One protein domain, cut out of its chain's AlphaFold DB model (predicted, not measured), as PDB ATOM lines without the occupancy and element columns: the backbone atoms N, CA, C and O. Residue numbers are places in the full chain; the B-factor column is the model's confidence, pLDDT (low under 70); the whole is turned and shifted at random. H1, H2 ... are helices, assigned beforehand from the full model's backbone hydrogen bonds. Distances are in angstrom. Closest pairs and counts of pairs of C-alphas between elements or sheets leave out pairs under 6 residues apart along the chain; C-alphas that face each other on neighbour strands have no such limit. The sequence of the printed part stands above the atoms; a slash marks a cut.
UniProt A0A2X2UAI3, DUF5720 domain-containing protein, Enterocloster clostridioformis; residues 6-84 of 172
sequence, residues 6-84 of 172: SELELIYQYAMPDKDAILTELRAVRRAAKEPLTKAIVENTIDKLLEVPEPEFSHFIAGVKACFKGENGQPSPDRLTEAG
ATOM      1  N   SER A   6     149.197 204.075 130.710       80.38
ATOM      2  CA  SER A   6     149.160 203.589 132.100       80.38
ATOM      3  C   SER A   6     149.693 204.580 133.138       80.38
ATOM      4  O   SER A   6     149.223 204.589 134.274       80.38
ATOM      5  N   GLU A   7     150.653 205.428 132.767       83.38
ATOM      6  CA  GLU A   7     151.132 206.496 133.648       83.38
ATOM      7  C   GLU A   7     150.104 207.625 133.729       83.38
ATOM      8  O   GLU A   7     149.870 208.155 134.811       83.38
ATOM      9  N   LEU A   8     149.462 207.963 132.606       82.44
ATOM     10  CA  LEU A   8     148.400 208.964 132.576       82.44
ATOM     11  C   LEU A   8     147.157 208.520 133.358       82.44
ATOM     12  O   LEU A   8     146.584 209.338 134.070       82.44
ATOM     13  N   GLU A   9     146.776 207.242 133.280       80.19
ATOM     14  CA  GLU A   9     145.706 206.642 134.094       80.19
ATOM     15  C   GLU A   9     146.012 206.793 135.594       80.19
ATOM     16  O   GLU A   9     145.162 207.214 136.379       80.19
ATOM     17  N   LEU A  10     147.259 206.516 135.997       82.56
ATOM     18  CA  LEU A  10     147.712 206.671 137.382       82.56
ATOM     19  C   LEU A  10     147.667 208.140 137.823       82.56
ATOM     20  O   LEU A  10     147.183 208.442 138.913       82.56
ATOM     21  N   ILE A  11     148.134 209.055 136.973       84.12
ATOM     22  CA  ILE A  11     148.069 210.492 137.243       84.12
ATOM     23  C   ILE A  11     146.615 210.945 137.361       84.12
ATOM     24  O   ILE A  11     146.313 211.690 138.279       84.12
ATOM     25  N   TYR A  12     145.719 210.486 136.483       82.44
ATOM     26  CA  TYR A  12     144.295 210.821 136.513       82.44
ATOM     27  C   TYR A  12     143.624 210.374 137.819       82.44
ATOM     28  O   TYR A  12     142.918 211.165 138.448       82.44
ATOM     29  N   GLN A  13     143.901 209.147 138.269       78.19
ATOM     30  CA  GLN A  13     143.341 208.584 139.499       78.19
ATOM     31  C   GLN A  13     143.760 209.360 140.759       78.19
ATOM     32  O   GLN A  13     142.956 209.544 141.673       78.19
ATOM     33  N   TYR A  14     145.011 209.824 140.805       80.00
ATOM     34  CA  TYR A  14     145.587 210.567 141.932       80.00
ATOM     35  C   TYR A  14     145.772 212.059 141.615       80.00
ATOM     36  O   TYR A  14     146.629 212.720 142.203       80.00
ATOM     37  N   ALA A  15     144.996 212.595 140.666       76.56
ATOM     38  CA  ALA A  15     145.237 213.904 140.066       76.56
ATOM     39  C   ALA A  15     145.032 215.058 141.056       76.56
ATOM     40  O   ALA A  15     143.938 215.632 141.162       76.56
ATOM     41  N   MET A  16     146.114 215.448 141.724       75.06
ATOM     42  CA  MET A  16     146.160 216.578 142.643       75.06
ATOM     43  C   MET A  16     146.731 217.833 141.969       75.06
ATOM     44  O   MET A  16     147.565 217.723 141.072       75.06
ATOM     45  N   PRO A  17     146.261 219.033 142.363       70.56
ATOM     46  CA  PRO A  17     146.777 220.294 141.833       70.56
ATOM     47  C   PRO A  17     148.200 220.602 142.318       70.56
ATOM     48  O   PRO A  17     148.906 221.356 141.663       70.56
ATOM     49  N   ASP A  18     148.613 220.013 143.444       80.88
ATOM     50  CA  ASP A  18     149.923 220.216 144.056       80.88
ATOM     51  C   ASP A  18     150.897 219.086 143.681       80.88
ATOM     52  O   ASP A  18     150.567 217.894 143.780       80.88
ATOM     53  N   LYS A  19     152.099 219.472 143.236       82.00
ATOM     54  CA  LYS A  19     153.134 218.542 142.773       82.00
ATOM     55  C   LYS A  19     153.698 217.693 143.915       82.00
ATOM     56  O   LYS A  19     153.931 216.500 143.728       82.00
ATOM     57  N   ASP A  20     153.911 218.260 145.097       83.44
ATOM     58  CA  ASP A  20     154.469 217.514 146.229       83.44
ATOM     59  C   ASP A  20     153.444 216.521 146.797       83.44
ATOM     60  O   ASP A  20     153.772 215.366 147.094       83.44
ATOM     61  N   ALA A  21     152.172 216.924 146.826       85.12
ATOM     62  CA  ALA A  21     151.068 216.065 147.216       85.12
ATOM     63  C   ALA A  21     150.974 214.831 146.305       85.12
ATOM     64  O   ALA A  21     150.947 213.706 146.814       85.12
ATOM     65  N   ILE A  22     150.969 215.001 144.969       85.25
ATOM     66  CA  ILE A  22     150.873 213.844 144.053       85.25
ATOM     67  C   ILE A  22     152.078 212.922 144.214       85.25
ATOM     68  O   ILE A  22     151.917 211.705 144.273       85.25
ATOM     69  N   LEU A  23     153.284 213.472 144.362       86.12
ATOM     70  CA  LEU A  23     154.497 212.676 144.523       86.12
ATOM     71  C   LEU A  23     154.478 211.887 145.837       86.12
ATOM     72  O   LEU A  23     154.903 210.729 145.865       86.12
ATOM     73  N   THR A  24     153.967 212.480 146.914       86.12
ATOM     74  CA  THR A  24     153.804 211.813 148.210       86.12
ATOM     75  C   THR A  24     152.823 210.646 148.117       86.12
ATOM     76  O   THR A  24     153.144 209.541 148.564       86.12
ATOM     77  N   GLU A  25     151.680 210.851 147.466       83.88
ATOM     78  CA  GLU A  25     150.670 209.809 147.272       83.88
ATOM     79  C   GLU A  25     151.192 208.677 146.372       83.88
ATOM     80  O   GLU A  25     151.141 207.502 146.738       83.88
ATOM     81  N   LEU A  26     151.833 209.004 145.244       84.88
ATOM     82  CA  LEU A  26     152.451 208.006 144.366       84.88
ATOM     83  C   LEU A  26     153.525 207.187 145.102       84.88
ATOM     84  O   LEU A  26     153.601 205.965 144.952       84.88
ATOM     85  N   ARG A  27     154.329 207.810 145.973       85.06
ATOM     86  CA  ARG A  27     155.294 207.085 146.820       85.06
ATOM     87  C   ARG A  27     154.603 206.128 147.795       85.06
ATOM     88  O   ARG A  27     155.157 205.055 148.054       85.06
ATOM     89  N   ALA A  28     153.429 206.479 148.323       83.44
ATOM     90  CA  ALA A  28     152.627 205.589 149.162       83.44
ATOM     91  C   ALA A  28     152.076 204.403 148.355       83.44
ATOM     92  O   ALA A  28     152.241 203.253 148.771       83.44
ATOM     93  N   VAL A  29     151.543 204.656 147.153       80.69
ATOM     94  CA  VAL A  29     151.077 203.617 146.218       80.69
ATOM     95  C   VAL A  29     152.204 202.647 145.874       80.69
ATOM     96  O   VAL A  29     152.009 201.436 145.952       80.69
ATOM     97  N   ARG A  30     153.413 203.142 145.586       82.25
ATOM     98  CA  ARG A  30     154.589 202.293 145.333       82.25
ATOM     99  C   ARG A  30     154.910 201.368 146.510       82.25
ATOM    100  O   ARG A  30     155.257 200.206 146.301       82.25
ATOM    101  N   ARG A  31     154.831 201.880 147.746       79.56
ATOM    102  CA  ARG A  31     155.093 201.092 148.966       79.56
ATOM    103  C   ARG A  31     154.025 200.020 149.188       79.56
ATOM    104  O   ARG A  31     154.361 198.921 149.618       79.56
ATOM    105  N   ALA A  32     152.765 200.338 148.894       73.44
ATOM    106  CA  ALA A  32     151.636 199.425 149.052       73.44
ATOM    107  C   ALA A  32     151.533 198.388 147.920       73.44
ATOM    108  O   ALA A  32     151.070 197.266 148.145       73.44
ATOM    109  N   ALA A  33     151.977 198.739 146.711       71.06
ATOM    110  CA  ALA A  33     151.959 197.852 145.562       71.06
ATOM    111  C   ALA A  33     152.811 196.608 145.843       71.06
ATOM    112  O   ALA A  33     153.995 196.695 146.161       71.06
ATOM    113  N   LYS A  34     152.216 195.422 145.709       67.56
ATOM    114  CA  LYS A  34     152.951 194.145 145.783       67.56
ATOM    115  C   LYS A  34     153.460 193.697 144.417       67.56
ATOM    116  O   LYS A  34     154.407 192.923 144.336       67.56
ATOM    117  N   GLU A  35     152.844 194.203 143.357       68.12
ATOM    118  CA  GLU A  35     153.109 193.799 141.984       68.12
ATOM    119  C   GLU A  35     154.285 194.588 141.392       68.12
ATOM    120  O   GLU A  35     154.296 195.821 141.472       68.12
ATOM    121  N   PRO A  36     155.257 193.907 140.760       67.81
ATOM    122  CA  PRO A  36     156.450 194.555 140.219       67.81
ATOM    123  C   PRO A  36     156.116 195.543 139.096       67.81
ATOM    124  O   PRO A  36     156.727 196.603 139.016       67.81
ATOM    125  N   LEU A  37     155.105 195.244 138.276       71.12
ATOM    126  CA  LEU A  37     154.696 196.125 137.186       71.12
ATOM    127  C   LEU A  37     154.120 197.450 137.701       71.12
ATOM    128  O   LEU A  37     154.485 198.510 137.209       71.12
ATOM    129  N   THR A  38     153.237 197.411 138.702       72.81
ATOM    130  CA  THR A  38     152.669 198.642 139.271       72.81
ATOM    131  C   THR A  38     153.739 199.485 139.942       72.81
ATOM    132  O   THR A  38     153.710 200.699 139.797       72.81
ATOM    133  N   LYS A  39     154.718 198.860 140.608       80.69
ATOM    134  CA  LYS A  39     155.882 199.592 141.125       80.69
ATOM    135  C   LYS A  39     156.646 200.288 140.005       80.69
ATOM    136  O   LYS A  39     156.858 201.486 140.111       80.69
ATOM    137  N   ALA A  40     156.964 199.572 138.925       79.81
ATOM    138  CA  ALA A  40     157.690 200.139 137.793       79.81
ATOM    139  C   ALA A  40     156.934 201.306 137.135       79.81
ATOM    140  O   ALA A  40     157.535 202.343 136.879       79.81
ATOM    141  N   ILE A  41     155.619 201.170 136.917       81.94
ATOM    142  CA  ILE A  41     154.785 202.252 136.365       81.94
ATOM    143  C   ILE A  41     154.804 203.461 137.304       81.94
ATOM    144  O   ILE A  41     155.066 204.569 136.858       81.94
ATOM    145  N   VAL A  42     154.584 203.254 138.606       84.31
ATOM    146  CA  VAL A  42     154.562 204.344 139.591       84.31
ATOM    147  C   VAL A  42     155.925 205.029 139.707       84.31
ATOM    148  O   VAL A  42     155.984 206.251 139.790       84.31
ATOM    149  N   GLU A  43     157.022 204.271 139.704       85.31
ATOM    150  CA  GLU A  43     158.380 204.823 139.761       85.31
ATOM    151  C   GLU A  43     158.708 205.648 138.523       85.31
ATOM    152  O   GLU A  43     159.189 206.769 138.667       85.31
ATOM    153  N   ASN A  44     158.364 205.150 137.335       86.06
ATOM    154  CA  ASN A  44     158.556 205.883 136.089       86.06
ATOM    155  C   ASN A  44     157.698 207.157 136.046       86.06
ATOM    156  O   ASN A  44     158.181 208.216 135.655       86.06
ATOM    157  N   THR A  45     156.451 207.096 136.531       85.94
ATOM    158  CA  THR A  45     155.601 208.286 136.671       85.94
ATOM    159  C   THR A  45     156.223 209.310 137.617       85.94
ATOM    160  O   THR A  45     156.242 210.489 137.286       85.94
ATOM    161  N   ILE A  46     156.727 208.891 138.784       87.19
ATOM    162  CA  ILE A  46     157.366 209.794 139.756       87.19
ATOM    163  C   ILE A  46     158.580 210.483 139.130       87.19
ATOM    164  O   ILE A  46     158.695 211.700 139.241       87.19
ATOM    165  N   ASP A  47     159.455 209.718 138.479       88.06
ATOM    166  CA  ASP A  47     160.670 210.223 137.834       88.06
ATOM    167  C   ASP A  47     160.329 211.274 136.767       88.06
ATOM    168  O   ASP A  47     160.770 212.421 136.839       88.06
ATOM    169  N   LYS A  48     159.381 210.949 135.881       87.19
ATOM    170  CA  LYS A  48     158.900 211.879 134.854       87.19
ATOM    171  C   LYS A  48     158.220 213.115 135.433       87.19
ATOM    172  O   LYS A  48     158.425 214.210 134.925       87.19
ATOM    173  N   LEU A  49     157.401 212.971 136.479       84.44
ATOM    174  CA  LEU A  49     156.741 214.111 137.124       84.44
ATOM    175  C   LEU A  49     157.744 215.033 137.825       84.44
ATOM    176  O   LEU A  49     157.515 216.242 137.871       84.44
ATOM    177  N   LEU A  50     158.847 214.502 138.363       84.75
ATOM    178  CA  LEU A  50     159.911 215.315 138.953       84.75
ATOM    179  C   LEU A  50     160.548 216.234 137.909       84.75
ATOM    180  O   LEU A  50     160.750 217.410 138.211       84.75
ATOM    181  N   GLU A  51     160.758 215.733 136.691       85.31
ATOM    182  CA  GLU A  51     161.334 216.487 135.572       85.31
ATOM    183  C   GLU A  51     160.394 217.552 134.971       85.31
ATOM    184  O   GLU A  51     160.871 218.455 134.289       85.31
ATOM    185  N   VAL A  52     159.082 217.517 135.246       81.69
ATOM    186  CA  VAL A  52     158.134 218.555 134.785       81.69
ATOM    187  C   VAL A  52     158.202 219.792 135.698       81.69
ATOM    188  O   VAL A  52     157.808 219.691 136.865       81.69
ATOM    189  N   PRO A  53     158.655 220.970 135.233       78.69
ATOM    190  CA  PRO A  53     158.719 222.176 136.061       78.69
ATOM    191  C   PRO A  53     157.327 222.793 136.317       78.69
ATOM    192  O   PRO A  53     156.373 222.584 135.566       78.69
ATOM    193  N   GLU A  54     157.189 223.581 137.384       73.56
ATOM    194  CA  GLU A  54     156.035 224.480 137.544       73.56
ATOM    195  C   GLU A  54     156.252 225.732 136.674       73.56
ATOM    196  O   GLU A  54     157.374 226.244 136.659       73.56
ATOM    197  N   PRO A  55     155.247 226.245 135.928       74.69
ATOM    198  CA  PRO A  55     153.799 225.983 135.999       74.69
ATOM    199  C   PRO A  55     153.271 224.890 135.048       74.69
ATOM    200  O   PRO A  55     152.066 224.614 135.035       74.69
ATOM    201  N   GLU A  56     154.138 224.258 134.252       79.50
ATOM    202  CA  GLU A  56     153.749 223.253 133.250       79.50
ATOM    203  C   GLU A  56     153.045 222.043 133.878       79.50
ATOM    204  O   GLU A  56     152.133 221.484 133.271       79.50
ATOM    205  N   PHE A  57     153.378 221.696 135.126       81.81
ATOM    206  CA  PHE A  57     152.706 220.634 135.877       81.81
ATOM    207  C   PHE A  57     151.183 220.840 135.975       81.81
ATOM    208  O   PHE A  57     150.419 219.920 135.695       81.81
ATOM    209  N   SER A  58     150.714 222.046 136.305       78.94
ATOM    210  CA  SER A  58     149.275 222.318 136.451       78.94
ATOM    211  C   SER A  58     148.535 222.193 135.112       78.94
ATOM    212  O   SER A  58     147.483 221.551 135.023       78.94
ATOM    213  N   HIS A  59     149.135 222.721 134.039       80.94
ATOM    214  CA  HIS A  59     148.622 222.561 132.677       80.94
ATOM    215  C   HIS A  59     148.604 221.095 132.241       80.94
ATOM    216  O   HIS A  59     147.631 220.641 131.640       80.94
ATOM    217  N   PHE A  60     149.643 220.342 132.595       82.94
ATOM    218  CA  PHE A  60     149.736 218.919 132.322       82.94
ATOM    219  C   PHE A  60     148.627 218.140 133.036       82.94
ATOM    220  O   PHE A  60     147.878 217.427 132.373       82.94
ATOM    221  N   ILE A  61     148.430 218.330 134.346       82.69
ATOM    222  CA  ILE A  61     147.346 217.673 135.099       82.69
ATOM    223  C   ILE A  61     145.969 218.023 134.516       82.69
ATOM    224  O   ILE A  61     145.107 217.147 134.400       82.69
ATOM    225  N   ALA A  62     145.751 219.275 134.106       82.12
ATOM    226  CA  ALA A  62     144.521 219.679 133.428       82.12
ATOM    227  C   ALA A  62     144.344 218.970 132.070       82.12
ATOM    228  O   ALA A  62     143.242 218.510 131.760       82.12
ATOM    229  N   GLY A  63     145.422 218.825 131.294       80.25
ATOM    230  CA  GLY A  63     145.451 218.075 130.037       80.25
ATOM    231  C   GLY A  63     145.146 216.587 130.226       80.25
ATOM    232  O   GLY A  63     144.318 216.032 129.503       80.25
ATOM    233  N   VAL A  64     145.718 215.958 131.258       80.44
ATOM    234  CA  VAL A  64     145.401 214.570 131.628       80.44
ATOM    235  C   VAL A  64     143.923 214.446 131.987       80.44
ATOM    236  O   VAL A  64     143.220 213.630 131.398       80.44
ATOM    237  N   LYS A  65     143.386 215.308 132.857       78.38
ATOM    238  CA  LYS A  65     141.946 215.304 133.183       78.38
ATOM    239  C   LYS A  65     141.063 215.473 131.947       78.38
ATOM    240  O   LYS A  65     140.002 214.862 131.865       78.38
ATOM    241  N   ALA A  66     141.492 216.275 130.975       77.81
ATOM    242  CA  ALA A  66     140.776 216.461 129.722       77.81
ATOM    243  C   ALA A  66     140.806 215.206 128.825       77.81
ATOM    244  O   ALA A  66     139.810 214.928 128.155       77.81
ATOM    245  N   CYS A  67     141.894 214.426 128.840       74.06
ATOM    246  CA  CYS A  67     142.011 213.171 128.086       74.06
ATOM    247  C   CYS A  67     141.029 212.089 128.563       74.06
ATOM    248  O   CYS A  67     140.532 211.320 127.741       74.06
ATOM    249  N   PHE A  68     140.722 212.064 129.865       69.31
ATOM    250  CA  PHE A  68     139.879 211.047 130.512       69.31
ATOM    251  C   PHE A  68     138.467 211.545 130.882       69.31
ATOM    252  O   PHE A  68     137.718 210.839 131.548       69.31
ATOM    253  N   LYS A  69     138.059 212.742 130.431       65.56
ATOM    254  CA  LYS A  69     136.783 213.401 130.797       65.56
ATOM    255  C   LYS A  69     135.501 212.732 130.236       65.56
ATOM    256  O   LYS A  69     134.439 213.347 130.289       65.56
ATOM    257  N   GLY A  70     135.583 211.537 129.649       60.66
ATOM    258  CA  GLY A  70     134.434 210.817 129.076       60.66
ATOM    259  C   GLY A  70     133.546 210.134 130.128       60.66
ATOM    260  O   GLY A  70     133.973 209.935 131.261       60.66
ATOM    261  N   GLU A  71     132.330 209.722 129.736       47.56
ATOM    262  CA  GLU A  71     131.301 209.119 130.619       47.56
ATOM    263  C   GLU A  71     131.762 207.873 131.401       47.56
ATOM    264  O   GLU A  71     131.210 207.584 132.457       47.56
ATOM    265  N   ASN A  72     132.813 207.184 130.941       52.41
ATOM    266  CA  ASN A  72     133.312 205.948 131.552       52.41
ATOM    267  C   ASN A  72     134.758 206.047 132.072       52.41
ATOM    268  O   ASN A  72     135.353 205.024 132.399       52.41
ATOM    269  N   GLY A  73     135.366 207.242 132.091       57.78
ATOM    270  CA  GLY A  73     136.780 207.400 132.462       57.78
ATOM    271  C   GLY A  73     137.764 206.748 131.481       57.78
ATOM    272  O   GLY A  73     138.926 206.574 131.816       57.78
ATOM    273  N   GLN A  74     137.318 206.384 130.274       60.88
ATOM    274  CA  GLN A  74     138.192 205.852 129.229       60.88
ATOM    275  C   GLN A  74     138.899 206.995 128.491       60.88
ATOM    276  O   GLN A  74     138.270 208.022 128.203       60.88
ATOM    277  N   PRO A  75     140.188 206.836 128.149       64.81
ATOM    278  CA  PRO A  75     140.905 207.859 127.416       64.81
ATOM    279  C   PRO A  75     140.395 207.956 125.979       64.81
ATOM    280  O   PRO A  75     140.177 206.952 125.300       64.81
ATOM    281  N   SER A  76     140.238 209.187 125.497       67.56
ATOM    282  CA  SER A  76     139.892 209.430 124.096       67.56
ATOM    283  C   SER A  76     141.124 209.197 123.202       67.56
ATOM    284  O   SER A  76     142.144 209.847 123.432       67.56
ATOM    285  N   PRO A  77     141.063 208.325 122.176       65.19
ATOM    286  CA  PRO A  77     142.221 207.986 121.338       65.19
ATOM    287  C   PRO A  77     142.780 209.192 120.570       65.19
ATOM    288  O   PRO A  77     143.995 209.326 120.429       65.19
ATOM    289  N   ASP A  78     141.902 210.101 120.142       67.50
ATOM    290  CA  ASP A  78     142.280 211.373 119.521       67.50
ATOM    291  C   ASP A  78     143.138 212.211 120.486       67.50
ATOM    292  O   ASP A  78     144.281 212.545 120.188       67.50
ATOM    293  N   ARG A  79     142.676 212.373 121.732       70.06
ATOM    294  CA  ARG A  79     143.375 213.155 122.767       70.06
ATOM    295  C   ARG A  79     144.666 212.510 123.264       70.06
ATOM    296  O   ARG A  79     145.595 213.217 123.638       70.06
ATOM    297  N   LEU A  80     144.757 211.178 123.256       68.94
ATOM    298  CA  LEU A  80     146.017 210.472 123.522       68.94
ATOM    299  C   LEU A  80     147.056 210.772 122.436       68.94
ATOM    300  O   LEU A  80     148.230 210.981 122.745       68.94
ATOM    301  N   THR A  81     146.614 210.843 121.179       67.31
ATOM    302  CA  THR A  81     147.467 211.224 120.048       67.31
ATOM    303  C   THR A  81     147.921 212.681 120.191       67.31
ATOM    304  O   THR A  81     149.116 212.959 120.074       67.31
ATOM    305  N   GLU A  82     147.010 213.594 120.548       66.19
ATOM    306  CA  GLU A  82     147.327 215.001 120.850       66.19
ATOM    307  C   GLU A  82     148.310 215.148 122.025       66.19
ATOM    308  O   GLU A  82     149.204 215.993 121.995       66.19
ATOM    309  N   ALA A  83     148.199 214.290 123.045       61.56
ATOM    310  CA  ALA A  83     149.103 214.243 124.195       61.56
ATOM    311  C   ALA A  83     150.486 213.632 123.875       61.56
ATOM    312  O   ALA A  83     151.328 213.493 124.767       61.56
ATOM    313  N   GLY A  84     150.745 213.262 122.615       62.00
ATOM    314  CA  GLY A  84     152.035 212.740 122.164       62.00
ATOM    315  C   GLY A  84     152.312 211.294 122.587       62.00
ATOM    316  O   GLY A  84     153.475 210.870 122.582       62.00
TER     317      GLY A  84
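AT A GLANCE: This is residues 6 to 84 of the 172 residues of the protein "DUF5720 domain-containing protein" of Enterocloster clostridioformis (UniProt A0A2X2UAI3). The model is a V of helices: the hairpin of H2 and H3 makes one arm, H4 makes the other, and short H1 sits in the mouth between them, crossing H3 and H4. Small H5 lies outside the V, by the last residues of H4. The printed part has 79 residues with five named helices, in the order H1 to H5, and no named strand: the class is all helix. It is compact, with a radius of gyration of the C-alphas of 12.5 A and spans of 33 by 28 by 20 A.

IN THESE COORDINATES: H1, residues 6 to 13, begins at C-alpha 6 (149.160, 203.589, 132.100). H2, residues 19 to 32, is 20.2 A long. H3, residues 36 to 51, measures 22.9 A and ends at C-alpha 51 (161.334, 216.487, 135.572). H4, residues 56 to 67, measures 16.3 A. H5, residues 77 to 82, ends at C-alpha 82 (147.327, 215.001, 120.850).

HOW THE PARTS SIT: H1 touches residues 41 to 45 of H3, about perpendicular at 76 degrees; the closest C-alphas, of Glu 7 and Thr 45, are 5.7 A apart. H1 touches residues 61 to 65 of H4, about perpendicular at 88 degrees, with the C-alphas of Tyr 12 and Lys 65 closest at 6.1 A. H2 and H3 touch as a helical hairpin, at a shallow tilt of 16 degrees, opposite ways; the closest C-alphas, of Arg 30 and Lys 39, are 5.2 A apart. The helix packing is mostly crossed, but only just, with 1 of 3 touching pairs at a shallow tilt. H3 and H4 are close but not clearly touching, at a steep tilt of 47 degrees. H4 and H5 are close but not clearly touching, with the C-alphas of Cys 67 and Arg 79 closest at 5.5 A. H5 is apart from H1, H2 and H3. In H1, H2, H3, H4 and H5 every O i to N i+4 pair is within hydrogen-bond range.

THE WHOLE: The C-alphas farthest apart, of Arg 31 and Asp 78, are 33.7 A apart. The printed part has no cut and no long link. Mean pLDDT of the printed part is 76.7; residues 34 to 36, 68 to 78 and 80 to 84 are under 70.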